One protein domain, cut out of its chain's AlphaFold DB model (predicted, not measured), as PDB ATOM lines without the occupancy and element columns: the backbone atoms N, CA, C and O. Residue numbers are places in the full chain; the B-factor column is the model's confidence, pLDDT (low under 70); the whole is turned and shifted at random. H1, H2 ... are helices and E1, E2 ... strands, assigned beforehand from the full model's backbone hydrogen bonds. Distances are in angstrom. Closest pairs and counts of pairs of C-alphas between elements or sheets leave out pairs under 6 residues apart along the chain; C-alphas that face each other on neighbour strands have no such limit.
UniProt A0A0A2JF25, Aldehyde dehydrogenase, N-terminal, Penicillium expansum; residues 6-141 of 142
ATOM      1  N   ALA A   6     -52.918   0.163   2.602       94.31
ATOM      2  CA  ALA A   6     -54.317   0.142   2.159       94.31
ATOM      3  C   ALA A   6     -54.490   0.673   0.720       94.31
ATOM      4  O   ALA A   6     -55.234   0.111  -0.081       94.31
ATOM      5  N   GLY A   7     -53.745   1.724   0.356       93.38
ATOM      6  CA  GLY A   7     -53.724   2.239  -1.014       93.38
ATOM      7  C   GLY A   7     -53.100   1.250  -2.003       93.38
ATOM      8  O   GLY A   7     -53.564   1.134  -3.137       93.38
ATOM      9  N   MET A   8     -52.084   0.499  -1.571       93.62
ATOM     10  CA  MET A   8     -51.479  -0.563  -2.377       93.62
ATOM     11  C   MET A   8     -52.442  -1.737  -2.596       93.62
ATOM     12  O   MET A   8     -52.559  -2.219  -3.717       93.62
ATOM     13  N   GLU A   9     -53.172  -2.172  -1.569       94.19
ATOM     14  CA  GLU A   9     -54.169  -3.250  -1.679       94.19
ATOM     15  C   GLU A   9     -55.278  -2.890  -2.674       94.19
ATOM     16  O   GLU A   9     -55.612  -3.681  -3.562       94.19
ATOM     17  N   PHE A  10     -55.783  -1.655  -2.598       94.62
ATOM     18  CA  PHE A  10     -56.723  -1.134  -3.585       94.62
ATOM     19  C   PHE A  10     -56.125  -1.128  -5.001       94.62
ATOM     20  O   PHE A  10     -56.762  -1.596  -5.947       94.62
ATOM     21  N   MET A  11     -54.879  -0.666  -5.159       95.12
ATOM     22  CA  MET A  11     -54.188  -0.666  -6.453       95.12
ATOM     23  C   MET A  11     -54.038  -2.079  -7.026       95.12
ATOM     24  O   MET A  11     -54.283  -2.281  -8.214       95.12
ATOM     25  N   MET A  12     -53.688  -3.068  -6.202       94.94
ATOM     26  CA  MET A  12     -53.556  -4.456  -6.649       94.94
ATOM     27  C   MET A  12     -54.897  -5.060  -7.092       94.94
ATOM     28  O   MET A  12     -54.936  -5.828  -8.056       94.94
ATOM     29  N   SER A  13     -56.008  -4.660  -6.463       96.56
ATOM     30  CA  SER A  13     -57.354  -5.014  -6.938       96.56
ATOM     31  C   SER A  13     -57.616  -4.467  -8.347       96.56
ATOM     32  O   SER A  13     -58.092  -5.199  -9.219       96.56
ATOM     33  N   LEU A  14     -57.238  -3.211  -8.615       96.75
ATOM     34  CA  LEU A  14     -57.348  -2.625  -9.955       96.75
ATOM     35  C   LEU A  14     -56.457  -3.344 -10.973       96.75
ATOM     36  O   LEU A  14     -56.926  -3.670 -12.059       96.75
ATOM     37  N   VAL A  15     -55.204  -3.640 -10.615       96.50
ATOM     38  CA  VAL A  15     -54.251  -4.385 -11.460       96.50
ATOM     39  C   VAL A  15     -54.854  -5.705 -11.941       96.50
ATOM     40  O   VAL A  15     -54.868  -5.974 -13.140       96.50
ATOM     41  N   SER A  16     -55.414  -6.494 -11.022       96.25
ATOM     42  CA  SER A  16     -56.070  -7.766 -11.350       96.25
ATOM     43  C   SER A  16     -57.255  -7.574 -12.302       96.25
ATOM     44  O   SER A  16     -57.376  -8.298 -13.291       96.25
ATOM     45  N   LYS A  17     -58.105  -6.564 -12.058       97.88
ATOM     46  CA  LYS A  17     -59.253  -6.254 -12.925       97.88
ATOM     47  C   LYS A  17     -58.821  -5.881 -14.344       97.88
ATOM     48  O   LYS A  17     -59.386  -6.413 -15.293       97.88
ATOM     49  N   TYR A  18     -57.809  -5.026 -14.489       97.75
ATOM     50  CA  TYR A  18     -57.297  -4.622 -15.802       97.75
ATOM     51  C   TYR A  18     -56.693  -5.795 -16.575       97.75
ATOM     52  O   TYR A  18     -57.003  -5.974 -17.751       97.75
ATOM     53  N   LEU A  19     -55.877  -6.628 -15.922       97.19
ATOM     54  CA  LEU A  19     -55.298  -7.803 -16.574       97.19
ATOM     55  C   LEU A  19     -56.379  -8.797 -17.014       97.19
ATOM     56  O   LEU A  19     -56.325  -9.291 -18.136       97.19
ATOM     57  N   ARG A  20     -57.397  -9.046 -16.177       97.88
ATOM     58  CA  ARG A  20     -58.532  -9.913 -16.541       97.88
ATOM     59  C   ARG A  20     -59.355  -9.347 -17.694       97.88
ATOM     60  O   ARG A  20     -59.780 -10.113 -18.550       97.88
ATOM     61  N   TYR A  21     -59.560  -8.032 -17.721       97.88
ATOM     62  CA  TYR A  21     -60.272  -7.366 -18.808       97.88
ATOM     63  C   TYR A  21     -59.567  -7.589 -20.153       97.88
ATOM     64  O   TYR A  21     -60.187  -8.090 -21.086       97.88
ATOM     65  N   TYR A  22     -58.262  -7.309 -20.232       98.00
ATOM     66  CA  TYR A  22     -57.502  -7.494 -21.471       98.00
ATOM     67  C   TYR A  22     -57.282  -8.963 -21.838       98.00
ATOM     68  O   TYR A  22     -57.319  -9.296 -23.018       98.00
ATOM     69  N   ALA A  23     -57.140  -9.859 -20.856       97.38
ATOM     70  CA  ALA A  23     -57.136 -11.298 -21.120       97.38
ATOM     71  C   ALA A  23     -58.437 -11.745 -21.806       97.38
ATOM     72  O   ALA A  23     -58.399 -12.536 -22.741       97.38
ATOM     73  N   GLY A  24     -59.580 -11.189 -21.391       97.50
ATOM     74  CA  GLY A  24     -60.868 -11.433 -22.036       97.50
ATOM     75  C   GLY A  24     -61.018 -10.807 -23.424       97.50
ATOM     76  O   GLY A  24     -61.998 -11.121 -24.091       97.50
ATOM     77  N   TYR A  25     -60.102  -9.936 -23.854       95.56
ATOM     78  CA  TYR A  25     -60.127  -9.287 -25.169       95.56
ATOM     79  C   TYR A  25     -59.173  -9.941 -26.183       95.56
ATOM     80  O   TYR A  25     -59.283  -9.670 -27.375       95.56
ATOM     81  N   ALA A  26     -58.259 -10.807 -25.732       95.88
ATOM     82  CA  ALA A  26     -57.208 -11.400 -26.566       95.88
ATOM     83  C   ALA A  26     -57.737 -12.226 -27.758       95.88
ATOM     84  O   ALA A  26     -57.060 -12.362 -28.768       95.88
ATOM     85  N   ASP A  27     -58.955 -12.756 -27.657       95.06
ATOM     86  CA  ASP A  27     -59.664 -13.530 -28.685       95.06
ATOM     87  C   ASP A  27     -60.770 -12.722 -29.396       95.06
ATOM     88  O   ASP A  27     -61.580 -13.292 -30.123       95.06
ATOM     89  N   LYS A  28     -60.853 -11.405 -29.156       95.44
ATOM     90  CA  LYS A  28     -61.976 -10.544 -29.590       95.44
ATOM     91  C   LYS A  28     -61.550  -9.334 -30.418       95.44
ATOM     92  O   LYS A  28     -62.357  -8.437 -30.648       95.44
ATOM     93  N   ILE A  29     -60.304  -9.303 -30.884       94.69
ATOM     94  CA  ILE A  29     -59.832  -8.287 -31.829       94.69
ATOM     95  C   ILE A  29     -60.276  -8.716 -33.231       94.69
ATOM     96  O   ILE A  29     -59.549  -9.394 -33.953       94.69
ATOM     97  N   SER A  30     -61.518  -8.388 -33.580       93.88
ATOM     98  CA  SER A  30     -62.104  -8.718 -34.878       93.88
ATOM     99  C   SER A  30     -61.735  -7.686 -35.937       93.88
ATOM    100  O   SER A  30     -61.765  -6.486 -35.671       93.88
ATOM    101  N   GLY A  31     -61.451  -8.168 -37.143       94.38
ATOM    102  CA  GLY A  31     -61.375  -7.351 -38.348       94.38
ATOM    103  C   GLY A  31     -62.742  -6.867 -38.840       94.38
ATOM    104  O   GLY A  31     -63.764  -7.053 -38.178       94.38
ATOM    105  N   GLU A  32     -62.755  -6.291 -40.038       96.12
ATOM    106  CA  GLU A  32     -63.966  -5.819 -40.715       96.12
ATOM    107  C   GLU A  32     -64.105  -6.517 -42.070       96.12
ATOM    108  O   GLU A  32     -63.112  -6.831 -42.726       96.12
ATOM    109  N   LEU A  33     -65.345  -6.779 -42.478       94.50
ATOM    110  CA  LEU A  33     -65.682  -7.371 -43.768       94.50
ATOM    111  C   LEU A  33     -66.718  -6.478 -44.437       94.50
ATOM    112  O   LEU A  33     -67.804  -6.279 -43.886       94.50
ATOM    113  N   TYR A  34     -66.395  -5.992 -45.627       93.12
ATOM    114  CA  TYR A  34     -67.304  -5.178 -46.420       93.12
ATOM    115  C   TYR A  34     -67.993  -6.039 -47.493       93.12
ATOM    116  O   TYR A  34     -67.393  -6.995 -48.001       93.12
ATOM    117  N   PRO A  35     -69.273  -5.764 -47.814       90.19
ATOM    118  CA  PRO A  35     -69.985  -6.473 -48.872       90.19
ATOM    119  C   PRO A  35     -69.277  -6.340 -50.225       90.19
ATOM    120  O   PRO A  35     -68.788  -5.271 -50.569       90.19
ATOM    121  N   ALA A  36     -69.280  -7.413 -51.015       90.62
ATOM    122  CA  ALA A  36     -68.677  -7.427 -52.345       90.62
ATOM    123  C   ALA A  36     -69.597  -6.780 -53.398       90.62
ATOM    124  O   ALA A  36     -70.188  -7.478 -54.224       90.62
ATOM    125  N   GLU A  37     -69.763  -5.455 -53.344       87.56
ATOM    126  CA  GLU A  37     -70.658  -4.703 -54.245       87.56
ATOM    127  C   GLU A  37     -70.215  -4.750 -55.719       87.56
ATOM    128  O   GLU A  37     -71.055  -4.739 -56.619       87.56
ATOM    129  N   ASP A  38     -68.914  -4.872 -55.976       90.31
ATOM    130  CA  ASP A  38     -68.298  -4.975 -57.305       90.31
ATOM    131  C   ASP A  38     -67.764  -6.390 -57.618       90.31
ATOM    132  O   ASP A  38     -67.094  -6.608 -58.630       90.31
ATOM    133  N   GLY A  39     -68.078  -7.371 -56.764       92.25
ATOM    134  CA  GLY A  39     -67.559  -8.737 -56.850       92.25
ATOM    135  C   GLY A  39     -66.203  -8.957 -56.169       92.25
ATOM    136  O   GLY A  39     -65.684 -10.075 -56.237       92.25
ATOM    137  N   VAL A  40     -65.644  -7.950 -55.487       92.75
ATOM    138  CA  VAL A  40     -64.418  -8.061 -54.682       92.75
ATOM    139  C   VAL A  40     -64.756  -7.963 -53.194       92.75
ATOM    140  O   VAL A  40     -65.492  -7.084 -52.766       92.75
ATOM    141  N   TYR A  41     -64.215  -8.868 -52.376       92.69
ATOM    142  CA  TYR A  41     -64.315  -8.742 -50.922       92.69
ATOM    143  C   TYR A  41     -63.229  -7.812 -50.390       92.69
ATOM    144  O   TYR A  41     -62.043  -8.057 -50.619       92.69
ATOM    145  N   GLU A  42     -63.622  -6.818 -49.598       94.19
ATOM    146  CA  GLU A  42     -62.681  -6.006 -48.830       94.19
ATOM    147  C   GLU A  42     -62.668  -6.498 -47.379       94.19
ATOM    148  O   GLU A  42     -63.696  -6.532 -46.695       94.19
ATOM    149  N   ILE A  43     -61.493  -6.930 -46.921       95.38
ATOM    150  CA  ILE A  43     -61.287  -7.499 -45.587       95.38
ATOM    151  C   ILE A  43     -60.208  -6.687 -44.882       95.38
ATOM    152  O   ILE A  43     -59.077  -6.597 -45.357       95.38
ATOM    153  N   VAL A  44     -60.546  -6.142 -43.717       96.62
ATOM    154  CA  VAL A  44     -59.593  -5.490 -42.817       96.62
ATOM    155  C   VAL A  44     -59.205  -6.484 -41.740       96.62
ATOM    156  O   VAL A  44     -60.069  -7.068 -41.087       96.62
ATOM    157  N   THR A  45     -57.907  -6.666 -41.524       95.62
ATOM    158  CA  THR A  45     -57.376  -7.476 -40.424       95.62
ATOM    159  C   THR A  45     -56.453  -6.632 -39.556       95.62
ATOM    160  O   THR A  45     -55.836  -5.678 -40.025       95.62
ATOM    161  N   TYR A  46     -56.390  -6.971 -38.269       96.12
ATOM    162  CA  TYR A  46     -55.526  -6.310 -37.301       96.12
ATOM    163  C   TYR A  46     -54.401  -7.266 -36.915       96.12
ATOM    164  O   TYR A  46     -54.648  -8.305 -36.304       96.12
ATOM    165  N   GLU A  47     -53.171  -6.912 -37.274       96.19
ATOM    166  CA  GLU A  47     -51.981  -7.712 -36.988       96.19
ATOM    167  C   GLU A  47     -51.168  -7.112 -35.827       96.19
ATOM    168  O   GLU A  47     -51.162  -5.888 -35.637       96.19
ATOM    169  N   PRO A  48     -50.468  -7.943 -35.032       97.44
ATOM    170  CA  PRO A  48     -49.535  -7.446 -34.029       97.44
ATOM    171  C   PRO A  48     -48.420  -6.619 -34.681       97.44
ATOM    172  O   PRO A  48     -47.831  -7.009 -35.684       97.44
ATOM    173  N   LEU A  49     -48.060  -5.506 -34.043       97.56
ATOM    174  CA  LEU A  49     -46.946  -4.643 -34.440       97.56
ATOM    175  C   LEU A  49     -45.574  -5.301 -34.206       97.56
ATOM    176  O   LEU A  49     -44.593  -4.935 -34.851       97.56
ATOM    177  N   GLY A  50     -45.480  -6.239 -33.259       97.81
ATOM    178  CA  GLY A  50     -44.251  -6.962 -32.928       97.81
ATOM    179  C   GLY A  50     -43.697  -6.594 -31.551       97.81
ATOM    180  O   GLY A  50     -44.288  -6.939 -30.526       97.81
ATOM    181  N   VAL A  51     -42.521  -5.962 -31.499       98.50
ATOM    182  CA  VAL A  51     -41.872  -5.570 -30.234       98.50
ATOM    183  C   VAL A  51     -42.316  -4.169 -29.826       98.50
ATOM    184  O   VAL A  51     -42.041  -3.196 -30.525       98.50
ATOM    185  N   CYS A  52     -42.940  -4.050 -28.657       98.62
ATOM    186  CA  CYS A  52     -43.365  -2.778 -28.078       98.62
ATOM    187  C   CYS A  52     -42.529  -2.442 -26.837       98.62
ATOM    188  O   CYS A  52     -42.165  -3.332 -26.064       98.62
ATOM    189  N   ALA A  53     -42.280  -1.155 -26.576       98.38
ATOM    190  CA  ALA A  53     -41.686  -0.715 -25.315       98.38
ATOM    191  C   ALA A  53     -42.629   0.180 -24.506       98.38
ATOM    192  O   ALA A  53     -43.214   1.153 -24.983       98.38
ATOM    193  N   SER A  54     -42.751  -0.169 -23.232       97.81
ATOM    194  CA  SER A  54     -43.602   0.478 -22.247       97.81
ATOM    195  C   SER A  54     -42.733   1.264 -21.273       97.81
ATOM    196  O   SER A  54     -42.058   0.685 -20.421       97.81
ATOM    197  N   LEU A  55     -42.742   2.591 -21.393       97.19
ATOM    198  CA  LEU A  55     -41.985   3.498 -20.529       97.19
ATOM    199  C   LEU A  55     -42.931   4.061 -19.455       97.19
ATOM    200  O   LEU A  55     -43.892   4.762 -19.787       97.19
ATOM    201  N   ALA A  56     -42.694   3.746 -18.178       94.50
ATOM    202  CA  ALA A  56     -43.601   4.108 -17.081       94.50
ATOM    203  C   ALA A  56     -42.958   5.016 -16.017       94.50
ATOM    204  O   ALA A  56     -41.772   4.895 -15.696       94.50
ATOM    205  N   SER A  57     -43.770   5.894 -15.420       93.75
ATOM    206  CA  SER A  57     -43.392   6.725 -14.275       93.75
ATOM    207  C   SER A  57     -43.433   5.948 -12.950       93.75
ATOM    208  O   SER A  57     -43.844   4.791 -12.872       93.75
ATOM    209  N   PHE A  58     -42.974   6.586 -11.872       93.19
ATOM    210  CA  PHE A  58     -42.694   5.946 -10.578       93.19
ATOM    211  C   PHE A  58     -43.873   5.896  -9.593       93.19
ATOM    212  O   PHE A  58     -43.770   5.282  -8.532       93.19
ATOM    213  N   ASN A  59     -44.962   6.605  -9.884       93.31
ATOM    214  CA  ASN A  59     -46.038   6.877  -8.927       93.31
ATOM    215  C   ASN A  59     -47.129   5.799  -8.893       93.31
ATOM    216  O   ASN A  59     -47.888   5.754  -7.931       93.31
ATOM    217  N   ALA A  60     -47.211   4.934  -9.905       93.56
ATOM    218  CA  ALA A  60     -48.218   3.877  -9.983       93.56
ATOM    219  C   ALA A  60     -47.663   2.599 -10.643       93.56
ATOM    220  O   ALA A  60     -48.320   2.016 -11.499       93.56
ATOM    221  N   THR A  61     -46.443   2.172 -10.275       92.75
ATOM    222  CA  THR A  61     -45.679   1.113 -10.972       92.75
ATOM    223  C   THR A  61     -46.511  -0.122 -11.327       92.75
ATOM    224  O   THR A  61     -46.584  -0.476 -12.499       92.75
ATOM    225  N   PHE A  62     -47.174  -0.752 -10.349       94.31
ATOM    226  CA  PHE A  62     -47.967  -1.968 -10.583       94.31
ATOM    227  C   PHE A  62     -49.140  -1.728 -11.537       94.31
ATOM    228  O   PHE A  62     -49.385  -2.524 -12.440       94.31
ATOM    229  N   LEU A  63     -49.835  -0.599 -11.374       95.31
ATOM    230  CA  LEU A  63     -50.940  -0.227 -12.249       95.31
ATOM    231  C   LEU A  63     -50.460   0.040 -13.678       95.31
ATOM    232  O   LEU A  63     -51.104  -0.409 -14.620       95.31
ATOM    233  N   TYR A  64     -49.313   0.699 -13.859       95.88
ATOM    234  CA  TYR A  64     -48.740   0.896 -15.190       95.88
ATOM    235  C   TYR A  64     -48.328  -0.412 -15.851       95.88
ATOM    236  O   TYR A  64     -48.485  -0.529 -17.061       95.88
ATOM    237  N   VAL A  65     -47.858  -1.403 -15.088       95.31
ATOM    238  CA  VAL A  65     -47.622  -2.743 -15.636       95.31
ATOM    239  C   VAL A  65     -48.921  -3.309 -16.209       95.31
ATOM    240  O   VAL A  65     -48.934  -3.694 -17.370       95.31
ATOM    241  N   ALA A  66     -50.031  -3.274 -15.468       96.06
ATOM    242  CA  ALA A  66     -51.318  -3.770 -15.966       96.06
ATOM    243  C   ALA A  66     -51.843  -2.986 -17.179       96.06
ATOM    244  O   ALA A  66     -52.208  -3.586 -18.188       96.06
ATOM    245  N   LEU A  67     -51.850  -1.652 -17.092       96.50
ATOM    246  CA  LEU A  67     -52.375  -0.766 -18.135       96.50
ATOM    247  C   LEU A  67     -51.572  -0.829 -19.435       96.50
ATOM    248  O   LEU A  67     -52.131  -0.587 -20.497       96.50
ATOM    249  N   LYS A  68     -50.268  -1.112 -19.354       97.06
ATOM    250  CA  LYS A  68     -49.388  -1.148 -20.526       97.06
ATOM    251  C   LYS A  68     -49.199  -2.567 -21.058       97.06
ATOM    252  O   LYS A  68     -49.294  -2.762 -22.262       97.06
ATOM    253  N   LEU A  69     -48.974  -3.566 -20.195       96.12
ATOM    254  CA  LEU A  69     -48.828  -4.960 -20.637       96.12
ATOM    255  C   LEU A  69     -50.141  -5.542 -21.157       96.12
ATOM    256  O   LEU A  69     -50.113  -6.218 -22.175       96.12
ATOM    257  N   GLY A  70     -51.269  -5.271 -20.492       96.38
ATOM    258  CA  GLY A  70     -52.578  -5.815 -20.864       96.38
ATOM    259  C   GLY A  70     -52.909  -5.660 -22.354       96.38
ATOM    260  O   GLY A  70     -53.012  -6.676 -23.039       96.38
ATOM    261  N   PRO A  71     -53.023  -4.428 -22.886       97.00
ATOM    262  CA  PRO A  71     -53.351  -4.216 -24.295       97.00
ATOM    263  C   PRO A  71     -52.248  -4.695 -25.247       97.00
ATOM    264  O   PRO A  71     -52.560  -5.234 -26.302       97.00
ATOM    265  N   VAL A  72     -50.968  -4.539 -24.881       97.88
ATOM    266  CA  VAL A  72     -49.838  -4.980 -25.719       97.88
ATOM    267  C   VAL A  72     -49.900  -6.492 -25.947       97.88
ATOM    268  O   VAL A  72     -49.831  -6.935 -27.092       97.88
ATOM    269  N   LEU A  73     -50.096  -7.265 -24.877       97.75
ATOM    270  CA  LEU A  73     -50.179  -8.725 -24.934       97.75
ATOM    271  C   LEU A  73     -51.483  -9.207 -25.571       97.75
ATOM    272  O   LEU A  73     -51.451 -10.140 -26.366       97.75
ATOM    273  N   ALA A  74     -52.617  -8.570 -25.257       97.56
ATOM    274  CA  ALA A  74     -53.903  -8.922 -25.858       97.56
ATOM    275  C   ALA A  74     -53.890  -8.743 -27.384       97.56
ATOM    276  O   ALA A  74     -54.491  -9.538 -28.092       97.56
ATOM    277  N   ALA A  75     -53.156  -7.746 -27.884       97.12
ATOM    278  CA  ALA A  75     -52.948  -7.522 -29.312       97.12
ATOM    279  C   ALA A  75     -51.850  -8.403 -29.941       97.12
ATOM    280  O   ALA A  75     -51.467  -8.157 -31.077       97.12
ATOM    281  N   GLY A  76     -51.309  -9.396 -29.222       97.25
ATOM    282  CA  GLY A  76     -50.326 -10.349 -29.755       97.25
ATOM    283  C   GLY A  76     -48.883  -9.836 -29.831       97.25
ATOM    284  O   GLY A  76     -48.047 -10.457 -30.484       97.25
ATOM    285  N   ASN A  77     -48.562  -8.715 -29.178       98.25
ATOM    286  CA  ASN A  77     -47.216  -8.138 -29.189       98.25
ATOM    287  C   ASN A  77     -46.350  -8.666 -28.039       98.25
ATOM    288  O   ASN A  77     -46.847  -9.138 -27.014       98.25
ATOM    289  N   THR A  78     -45.038  -8.478 -28.163       98.50
ATOM    290  CA  THR A  78     -44.092  -8.631 -27.046       98.50
ATOM    291  C   THR A  78     -43.803  -7.276 -26.409       98.50
ATOM    292  O   THR A  78     -43.955  -6.228 -27.044       98.50
ATOM    293  N   CYS A  79     -43.404  -7.269 -25.137       98.31
ATOM    294  CA  CYS A  79     -43.221  -6.032 -24.391       98.31
ATOM    295  C   CYS A  79     -41.889  -5.959 -23.653       98.31
ATOM    296  O   CYS A  79     -41.552  -6.822 -22.841       98.31
ATOM    297  N   ILE A  80     -41.184  -4.847 -23.847       98.12
ATOM    298  CA  ILE A  80     -40.120  -4.383 -22.961       98.12
ATOM    299  C   ILE A  80     -40.724  -3.346 -22.012       98.12
ATOM    300  O   ILE A  80     -41.017  -2.217 -22.404       98.12
ATOM    301  N   PHE A  81     -40.913  -3.706 -20.746       97.81
ATOM    302  CA  PHE A  81     -41.404  -2.793 -19.723       97.81
ATOM    303  C   PHE A  81     -40.238  -2.166 -18.964       97.81
ATOM    304  O   PHE A  81     -39.562  -2.817 -18.164       97.81
ATOM    305  N   LYS A  82     -40.026  -0.868 -19.177       97.06
ATOM    306  CA  LYS A  82     -39.003  -0.092 -18.485       97.06
ATOM    307  C   LYS A  82     -39.607   0.632 -17.284       97.06
ATOM    308  O   LYS A  82     -40.304   1.642 -17.428       97.06
ATOM    309  N   ALA A  83     -39.280   0.144 -16.092       94.62
ATOM    310  CA  ALA A  83     -39.653   0.799 -14.843       94.62
ATOM    311  C   ALA A  83     -38.777   2.034 -14.575       94.62
ATOM    312  O   ALA A  83     -37.617   2.101 -14.993       94.62
ATOM    313  N   SER A  84     -39.317   3.010 -13.842       93.81
ATOM    314  CA  SER A  84     -38.506   4.119 -13.336       93.81
ATOM    315  C   SER A  84     -37.534   3.633 -12.261       93.81
ATOM    316  O   SER A  84     -37.901   2.905 -11.337       93.81
ATOM    317  N   GLU A  85     -36.313   4.146 -12.336       93.31
ATOM    318  CA  GLU A  85     -35.249   4.069 -11.341       93.31
ATOM    319  C   GLU A  85     -35.684   4.500  -9.930       93.31
ATOM    320  O   GLU A  85     -35.094   4.067  -8.945       93.31
ATOM    321  N   LYS A  86     -36.746   5.310  -9.809       93.38
ATOM    322  CA  LYS A  86     -37.291   5.757  -8.516       93.38
ATOM    323  C   LYS A  86     -38.218   4.733  -7.851       93.38
ATOM    324  O   LYS A  86     -38.486   4.830  -6.654       93.38
ATOM    325  N   ALA A  87     -38.758   3.778  -8.608       92.56
ATOM    326  CA  ALA A  87     -39.629   2.724  -8.083       92.56
ATOM    327  C   ALA A  87     -39.467   1.391  -8.851       92.56
ATOM    328  O   ALA A  87     -40.457   0.875  -9.380       92.56
ATOM    329  N   PRO A  88     -38.247   0.815  -8.906       91.19
ATOM    330  CA  PRO A  88     -37.934  -0.299  -9.804       91.19
ATOM    331  C   PRO A  88     -38.439  -1.656  -9.295       91.19
ATOM    332  O   PRO A  88     -38.893  -2.490 -10.074       91.19
ATOM    333  N   PHE A  89     -38.389  -1.882  -7.979       91.62
ATOM    334  CA  PHE A  89     -38.551  -3.220  -7.401       91.62
ATOM    335  C   PHE A  89     -39.943  -3.824  -7.587       91.62
ATOM    336  O   PHE A  89     -40.062  -5.037  -7.712       91.62
ATOM    337  N   GLY A  90     -40.992  -2.997  -7.653       89.06
ATOM    338  CA  GLY A  90     -42.355  -3.493  -7.864       89.06
ATOM    339  C   GLY A  90     -42.520  -4.200  -9.209       89.06
ATOM    340  O   GLY A  90     -43.114  -5.269  -9.272       89.06
ATOM    341  N   ALA A  91     -41.932  -3.646 -10.275       91.12
ATOM    342  CA  ALA A  91     -41.970  -4.266 -11.598       91.12
ATOM    343  C   ALA A  91     -41.150  -5.567 -11.639       91.12
ATOM    344  O   ALA A  91     -41.620  -6.565 -12.171       91.12
ATOM    345  N   LEU A  92     -39.965  -5.587 -11.020       90.94
ATOM    346  CA  LEU A  92     -39.129  -6.794 -10.959       90.94
ATOM    347  C   LEU A  92     -39.802  -7.933 -10.190       90.94
ATOM    348  O   LEU A  92     -39.714  -9.084 -10.609       90.94
ATOM    349  N   ALA A  93     -40.497  -7.618  -9.094       91.94
ATOM    350  CA  ALA A  93     -41.218  -8.614  -8.306       91.94
ATOM    351  C   ALA A  93     -42.304  -9.329  -9.132       91.94
ATOM    352  O   ALA A  93     -42.501 -10.532  -8.972       91.94
ATOM    353  N   LEU A  94     -42.949  -8.625 -10.072       92.12
ATOM    354  CA  LEU A  94     -43.914  -9.228 -10.997       92.12
ATOM    355  C   LEU A  94     -43.269 -10.177 -12.016       92.12
ATOM    356  O   LEU A  94     -43.969 -11.020 -12.573       92.12
ATOM    357  N   GLY A  95     -41.953 -10.095 -12.238       92.12
ATOM    358  CA  GLY A  95     -41.231 -11.019 -13.116       92.12
ATOM    359  C   GLY A  95     -41.400 -12.479 -12.693       92.12
ATOM    360  O   GLY A  95     -41.565 -13.353 -13.543       92.12
ATOM    361  N   ARG A  96     -41.463 -12.746 -11.380       92.44
ATOM    362  CA  ARG A  96     -41.740 -14.093 -10.868       92.44
ATOM    363  C   ARG A  96     -43.146 -14.564 -11.239       92.44
ATOM    364  O   ARG A  96     -43.294 -15.687 -11.705       92.44
ATOM    365  N   SER A  97     -44.149 -13.700 -11.093       93.56
ATOM    366  CA  SER A  97     -45.533 -14.014 -11.468       93.56
ATOM    367  C   SER A  97     -45.690 -14.241 -12.971       93.56
ATOM    368  O   SER A  97     -46.451 -15.111 -13.373       93.56
ATOM    369  N   VAL A  98     -44.954 -13.500 -13.806       95.50
ATOM    370  CA  VAL A  98     -44.919 -13.721 -15.262       95.50
ATOM    371  C   VAL A  98     -44.358 -15.103 -15.597       95.50
ATOM    372  O   VAL A  98     -44.941 -15.816 -16.412       95.50
ATOM    373  N   TYR A  99     -43.259 -15.490 -14.949       94.19
ATOM    374  CA  TYR A  99     -42.668 -16.815 -15.122       94.19
ATOM    375  C   TYR A  99     -43.627 -17.931 -14.677       94.19
ATOM    376  O   TYR A  99     -43.848 -18.885 -15.414       94.19
ATOM    377  N   GLU A 100     -44.241 -17.793 -13.499       97.25
ATOM    378  CA  GLU A 100     -45.198 -18.774 -12.964       97.25
ATOM    379  C   GLU A 100     -46.486 -18.869 -13.791       97.25
ATOM    380  O   GLU A 100     -47.068 -19.947 -13.888       97.25
ATOM    381  N   ALA A 101     -46.907 -17.773 -14.427       96.50
ATOM    382  CA  ALA A 101     -48.033 -17.763 -15.356       96.50
ATOM    383  C   ALA A 101     -47.734 -18.476 -16.691       96.50
ATOM    384  O   ALA A 101     -48.651 -18.660 -17.488       96.50
ATOM    385  N   GLY A 102     -46.483 -18.881 -16.942       97.81
ATOM    386  CA  GLY A 102     -46.114 -19.686 -18.107       97.81
ATOM    387  C   GLY A 102     -45.941 -18.896 -19.405       97.81
ATOM    388  O   GLY A 102     -46.042 -19.477 -20.484       97.81
ATOM    389  N   PHE A 103     -45.679 -17.587 -19.332       97.69
ATOM    390  CA  PHE A 103     -45.358 -16.813 -20.533       97.69
ATOM    391  C   PHE A 103     -44.081 -17.349 -21.201       97.69
ATOM    392  O   PHE A 103     -43.089 -17.590 -20.503       97.69
ATOM    393  N   PRO A 104     -44.056 -17.488 -22.540       97.94
ATOM    394  CA  PRO A 104     -42.839 -17.866 -23.244       97.94
ATOM    395  C   PRO A 104     -41.685 -16.886 -22.961       97.94
ATOM    396  O   PRO A 104     -41.921 -15.674 -22.835       97.94
ATOM    397  N   PRO A 105     -40.430 -17.369 -22.879       96.44
ATOM    398  CA  PRO A 105     -39.270 -16.506 -22.682       96.44
ATOM    399  C   PRO A 105     -39.206 -15.381 -23.721       96.44
ATOM    400  O   PRO A 105     -39.383 -15.611 -24.914       96.44
ATOM    401  N   GLY A 106     -38.948 -14.155 -23.262       96.06
ATOM    402  CA  GLY A 106     -38.819 -12.978 -24.126       96.06
ATOM    403  C   GLY A 106     -40.130 -12.267 -24.477       96.06
ATOM    404  O   GLY A 106     -40.065 -11.160 -25.007       96.06
ATOM    405  N   VAL A 107     -41.308 -12.812 -24.139       98.12
ATOM    406  CA  VAL A 107     -42.593 -12.124 -24.395       98.12
ATOM    407  C   VAL A 107     -42.757 -10.882 -23.517       98.12
ATOM    408  O   VAL A 107     -43.243  -9.852 -23.980       98.12
ATOM    409  N   ILE A 108     -42.315 -10.951 -22.260       98.12
ATOM    410  CA  ILE A 108     -42.315  -9.824 -21.321       98.12
ATOM    411  C   ILE A 108     -40.907  -9.681 -20.751       98.12
ATOM    412  O   ILE A 108     -40.390 -10.599 -20.118       98.12
ATOM    413  N   ASN A 109     -40.307  -8.507 -20.933       97.12
ATOM    414  CA  ASN A 109     -38.975  -8.188 -20.437       97.12
ATOM    415  C   ASN A 109     -39.059  -6.970 -19.521       97.12
ATOM    416  O   ASN A 109     -39.384  -5.874 -19.975       97.12
ATOM    417  N   PHE A 110     -38.749  -7.138 -18.239       97.00
ATOM    418  CA  PHE A 110     -38.615  -6.008 -17.324       97.00
ATOM    419  C   PHE A 110     -37.188  -5.476 -17.374       97.00
ATOM    420  O   PHE A 110     -36.242  -6.190 -17.052       97.00
ATOM    421  N   VAL A 111     -37.040  -4.207 -17.743       95.56
ATOM    422  CA  VAL A 111     -35.745  -3.524 -17.774       95.56
ATOM    423  C   VAL A 111     -35.751  -2.339 -16.820       95.56
ATOM    424  O   VAL A 111     -36.768  -1.676 -16.598       95.56
ATOM    425  N   LEU A 112     -34.591  -2.068 -16.235       93.00
ATOM    426  CA  LEU A 112     -34.393  -0.947 -15.329       93.00
ATOM    427  C   LEU A 112     -33.508   0.096 -15.988       93.00
ATOM    428  O   LEU A 112     -32.657  -0.212 -16.817       93.00
ATOM    429  N   GLY A 113     -33.682   1.341 -15.568       89.88
ATOM    430  CA  GLY A 113     -32.744   2.401 -15.889       89.88
ATOM    431  C   GLY A 113     -33.369   3.771 -15.732       89.88
ATOM    432  O   GLY A 113     -34.542   3.895 -15.381       89.88
ATOM    433  N   ALA A 114     -32.601   4.805 -16.047       92.62
ATOM    434  CA  ALA A 114     -33.051   6.192 -16.020       92.62
ATOM    435  C   ALA A 114     -33.305   6.699 -17.452       92.62
ATOM    436  O   ALA A 114     -33.809   5.961 -18.310       92.62
ATOM    437  N   VAL A 115     -32.975   7.961 -17.712       94.12
ATOM    438  CA  VAL A 115     -33.204   8.638 -18.993       94.12
ATOM    439  C   VAL A 115     -32.507   7.934 -20.161       94.12
ATOM    440  O   VAL A 115     -33.142   7.741 -21.191       94.12
ATOM    441  N   GLU A 116     -31.257   7.494 -20.003       95.88
ATOM    442  CA  GLU A 116     -30.482   6.907 -21.110       95.88
ATOM    443  C   GLU A 116     -31.103   5.613 -21.652       95.88
ATOM    444  O   GLU A 116     -31.259   5.462 -22.858       95.88
ATOM    445  N   THR A 117     -31.592   4.728 -20.779       96.69
ATOM    446  CA  THR A 117     -32.341   3.533 -21.204       96.69
ATOM    447  C   THR A 117     -33.639   3.901 -21.921       96.69
ATOM    448  O   THR A 117     -34.023   3.243 -22.879       96.69
ATOM    449  N   GLY A 118     -34.325   4.957 -21.467       96.50
ATOM    450  CA  GLY A 118     -35.541   5.441 -22.126       96.50
ATOM    451  C   GLY A 118     -35.263   5.971 -23.532       96.50
ATOM    452  O   GLY A 118     -35.982   5.617 -24.457       96.50
ATOM    453  N   LYS A 119     -34.193   6.758 -23.700       96.88
ATOM    454  CA  LYS A 119     -33.742   7.264 -25.006       96.88
ATOM    455  C   LYS A 119     -33.336   6.136 -25.947       96.88
ATOM    456  O   LYS A 119     -33.710   6.165 -27.114       96.88
ATOM    457  N   LEU A 120     -32.595   5.146 -25.444       97.50
ATOM    458  CA  LEU A 120     -32.188   3.987 -26.237       97.50
ATOM    459  C   LEU A 120     -33.416   3.250 -26.776       97.50
ATOM    460  O   LEU A 120     -33.505   3.019 -27.973       97.50
ATOM    461  N   LEU A 121     -34.390   2.950 -25.911       97.69
ATOM    462  CA  LEU A 121     -35.632   2.294 -26.328       97.69
ATOM    463  C   LEU A 121     -36.428   3.154 -27.319       97.69
ATOM    464  O   LEU A 121     -36.914   2.630 -28.309       97.69
ATOM    465  N   ALA A 122     -36.536   4.462 -27.082       97.31
ATOM    466  CA  ALA A 122     -37.292   5.364 -27.954       97.31
ATOM    467  C   ALA A 122     -36.662   5.562 -29.345       97.31
ATOM    468  O   ALA A 122     -37.369   5.875 -30.291       97.31
ATOM    469  N   SER A 123     -35.345   5.381 -29.480       96.88
ATOM    470  CA  SER A 123     -34.617   5.567 -30.747       96.88
ATOM    471  C   SER A 123     -34.307   4.261 -31.486       96.88
ATOM    472  O   SER A 123     -33.740   4.291 -32.578       96.88
ATOM    473  N   TYR A 124     -34.650   3.106 -30.911       97.69
ATOM    474  CA  TYR A 124     -34.315   1.817 -31.500       97.69
ATOM    475  C   TYR A 124     -35.360   1.386 -32.532       97.69
ATOM    476  O   TYR A 124     -36.478   1.013 -32.185       97.69
ATOM    477  N   MET A 125     -34.964   1.381 -33.806       96.38
ATOM    478  CA  MET A 125     -35.859   1.197 -34.960       96.38
ATOM    479  C   MET A 125     -36.601  -0.145 -35.025       96.38
ATOM    480  O   MET A 125     -37.563  -0.265 -35.775       96.38
ATOM    481  N   TYR A 126     -36.175  -1.154 -34.260       96.94
ATOM    482  CA  TYR A 126     -36.869  -2.445 -34.184       96.94
ATOM    483  C   TYR A 126     -37.968  -2.488 -33.111       96.94
ATOM    484  O   TYR A 126     -38.639  -3.510 -32.972       96.94
ATOM    485  N   ILE A 127     -38.167  -1.411 -32.342       98.25
ATOM    486  CA  ILE A 127     -39.346  -1.262 -31.487       98.25
ATOM    487  C   ILE A 127     -40.446  -0.599 -32.316       98.25
ATOM    488  O   ILE A 127     -40.355   0.571 -32.673       98.25
ATOM    489  N   ALA A 128     -41.500  -1.359 -32.599       97.75
ATOM    490  CA  ALA A 128     -42.595  -0.937 -33.466       97.75
ATOM    491  C   ALA A 128     -43.546   0.065 -32.794       97.75
ATOM    492  O   ALA A 128     -44.245   0.815 -33.470       97.75
ATOM    493  N   CYS A 129     -43.592   0.091 -31.458       97.44
ATOM    494  CA  CYS A 129     -44.438   1.020 -30.716       97.44
ATOM    495  C   CYS A 129     -43.829   1.396 -29.364       97.44
ATOM    496  O   CYS A 129     -43.413   0.527 -28.590       97.44
ATOM    497  N   ILE A 130     -43.857   2.692 -29.044       97.69
ATOM    498  CA  ILE A 130     -43.569   3.204 -27.705       97.69
ATOM    499  C   ILE A 130     -44.867   3.673 -27.056       97.69
ATOM    500  O   ILE A 130     -45.524   4.584 -27.554       97.69
ATOM    501  N   ASN A 131     -45.200   3.119 -25.889       95.50
ATOM    502  CA  ASN A 131     -46.229   3.700 -25.030       95.50
ATOM    503  C   ASN A 131     -45.579   4.360 -23.803       95.50
ATOM    504  O   ASN A 131     -44.972   3.725 -22.934       95.50
ATOM    505  N   PHE A 132     -45.709   5.678 -23.710       97.12
ATOM    506  CA  PHE A 132     -45.023   6.480 -22.703       97.12
ATOM    507  C   PHE A 132     -45.992   7.034 -21.658       97.12
ATOM    508  O   PHE A 132     -47.102   7.465 -21.963       97.12
ATOM    509  N   THR A 133     -45.574   7.024 -20.396       96.69
ATOM    510  CA  THR A 133     -46.241   7.766 -19.325       96.69
ATOM    511  C   THR A 133     -45.189   8.419 -18.441       96.69
ATOM    512  O   THR A 133     -44.353   7.741 -17.845       96.69
ATOM    513  N   GLY A 134     -45.233   9.746 -18.351       94.75
ATOM    514  CA  GLY A 134     -44.264  10.545 -17.614       94.75
ATOM    515  C   GLY A 134     -44.499  12.039 -17.813       94.75
ATOM    516  O   GLY A 134     -45.619  12.467 -18.077       94.75
ATOM    517  N   SER A 135     -43.451  12.848 -17.660       95.50
ATOM    518  CA  SER A 135     -43.559  14.302 -17.817       95.50
ATOM    519  C   SER A 135     -43.713  14.718 -19.282       95.50
ATOM    520  O   SER A 135     -43.210  14.050 -20.184       95.50
ATOM    521  N   VAL A 136     -44.327  15.883 -19.510       97.62
ATOM    522  CA  VAL A 136     -44.489  16.477 -20.851       97.62
ATOM    523  C   VAL A 136     -43.141  16.650 -21.558       97.62
ATOM    524  O   VAL A 136     -42.997  16.289 -22.722       97.62
ATOM    525  N   ASN A 137     -42.126  17.150 -20.847       96.94
ATOM    526  CA  ASN A 137     -40.796  17.378 -21.420       96.94
ATOM    527  C   ASN A 137     -40.107  16.088 -21.874       96.94
ATOM    528  O   ASN A 137     -39.332  16.124 -22.824       96.94
ATOM    529  N   ALA A 138     -40.344  14.971 -21.184       95.19
ATOM    530  CA  ALA A 138     -39.835  13.673 -21.608       95.19
ATOM    531  C   ALA A 138     -40.678  13.104 -22.756       95.19
ATOM    532  O   ALA A 138     -40.105  12.631 -23.726       95.19
ATOM    533  N   GLY A 139     -42.006  13.233 -22.688       96.25
ATOM    534  CA  GLY A 139     -42.913  12.759 -23.736       96.25
ATOM    535  C   GLY A 139     -42.697  13.428 -25.093       96.25
ATOM    536  O   GLY A 139     -42.849  12.767 -26.097       96.25
ATOM    537  N   ARG A 140     -42.274  14.700 -25.139       96.69
ATOM    538  CA  ARG A 140     -41.905  15.383 -26.399       96.69
ATOM    539  C   ARG A 140     -40.605  14.878 -27.037       96.69
ATOM    540  O   ARG A 140     -40.315  15.249 -28.167       96.69
ATOM    541  N   LYS A 141     -39.767  14.171 -26.276       95.00
ATOM    542  CA  LYS A 141     -38.473  13.646 -26.741       95.00
ATOM    543  C   LYS A 141     -38.553  12.188 -27.181       95.00
ATOM    544  O   LYS A 141     -37.589  11.700 -27.761       95.00
TER     545      LYS A 141
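AT A GLANCE: This is residues 6 to 141 of the 142 residues of the protein "Aldehyde dehydrogenase, N-terminal" of Penicillium expansum (UniProt A0A0A2JF25). A four-stranded parallel sheet, E5 E4 E3 E6, forms the core of a layered body, with H2 and H3 over one face and H4 over the other. H1 packs on H2 beyond the sheet, and the hairpin of E1 and E2 reaches away from the body as a thin arm that makes much of the length. The printed part has 136 residues with five named helices and six named strands, in the order H1 E1 E2 E3 H2 E4 H3 E5 H4 E6 H5; the class is mixed, helices and strands. The large sheet runs E5, E4, E3, E6, all parallel, while E1 and E2 are an antiparallel pair. The whole is only just loose, close to compact, with a radius of gyration of the C-alphas of 17.3 A, and it is elongated, spanning 59 by 33 by 29 A.

IN THESE COORDINATES: In the large sheet, E4 is residues 78 to 84, 19.5 A long, beginning at C-alpha 78 (-44.092, -8.631, -27.046). E5 is residues 108 to 113, 16.4 A; E3 is residues 51 to 55, 13.3 A; E6 is residues 129 to 132, 9.7 A. H2 is residues 61 to 74, 19.7 A, H3 is residues 89 to 100, 17.8 A, and H4 is residues 115 to 123, 12.2 A. H1, residues 6 to 23, is the longest helix at 26.1 A, beginning at C-alpha 6 (-54.317, 0.142, 2.159). E1, residues 32 to 34, is 6.6 A long and E2, residues 42 to 44, 6.8 A. H5, residues 136 to 139, is 5.0 A long and ends at C-alpha 139 (-42.913, 12.759, -23.736).

HOW THE PARTS SIT: The sheet's edge strands are E5 and E6, and it is only just strongly twisted, with C-alphas up to 4.3 A off its best plane. E4 and E3 are parallel at 17 degrees, with N 54 and O 80 2.8 A apart, within hydrogen-bond range. E5 and E4 are parallel at 27 degrees, with N 109 and O 79 at 2.8 A. E3 and E6 are parallel at 10 degrees, with N 53 and O 129 at 2.9 A. H2 is on the sheet at a height of 9.2 A, over E4 and E3, along the strands at 12 degrees to E4 on the local plane. H3 is on the same face at a height of 9.5 A, over E5 and only just over E4, on which 3 of its C-alphas fall. H4 is on the opposite face at a height of 9.0 A, over E4 and E3. These are three layers, helices on both faces of one sheet. E3, H2, E4 and E4, H3, E5 are strand-helix-strand units, two parallel neighbour strands with a helix between, and E5, H4, E6 is a split one, with E4 and E3 between its strands; each crossover is right-handed. H1 touches H2, the closest C-alphas being those of Tyr 22 and Gly 70 at 5.2 A, at a shallow tilt of 4 degrees, the same way. H2, with residues 61 to 65 alone, touches residues 90 to 91 of H3, the closest C-alphas being those of Phe 62 and Gly 90 at 6.4 A, at a steep tilt of 39 degrees. E1 and E2 form a hairpin, antiparallel at 170 degrees, with N 44 and O 32 at 2.8 A; both are apart from H2. H5 is only just not on the sheet, with 4 pairs of C-alphas within 10 A. Every O i to N i+4 pair is within hydrogen-bond range in H1 and H4, against 8 of 10 in H2 and 5 of 8 in H3; H5 is too short for such a pair.

THE WHOLE: The C-alphas farthest apart are those of Ala 6 and Asp 38, 61.3 A. The printed part has no cut and no long link. Residues 100 to 105, of which 100 belongs to H3, stand free. The mean pLDDT of the printed part is 95.5, and no printed residue is under 70.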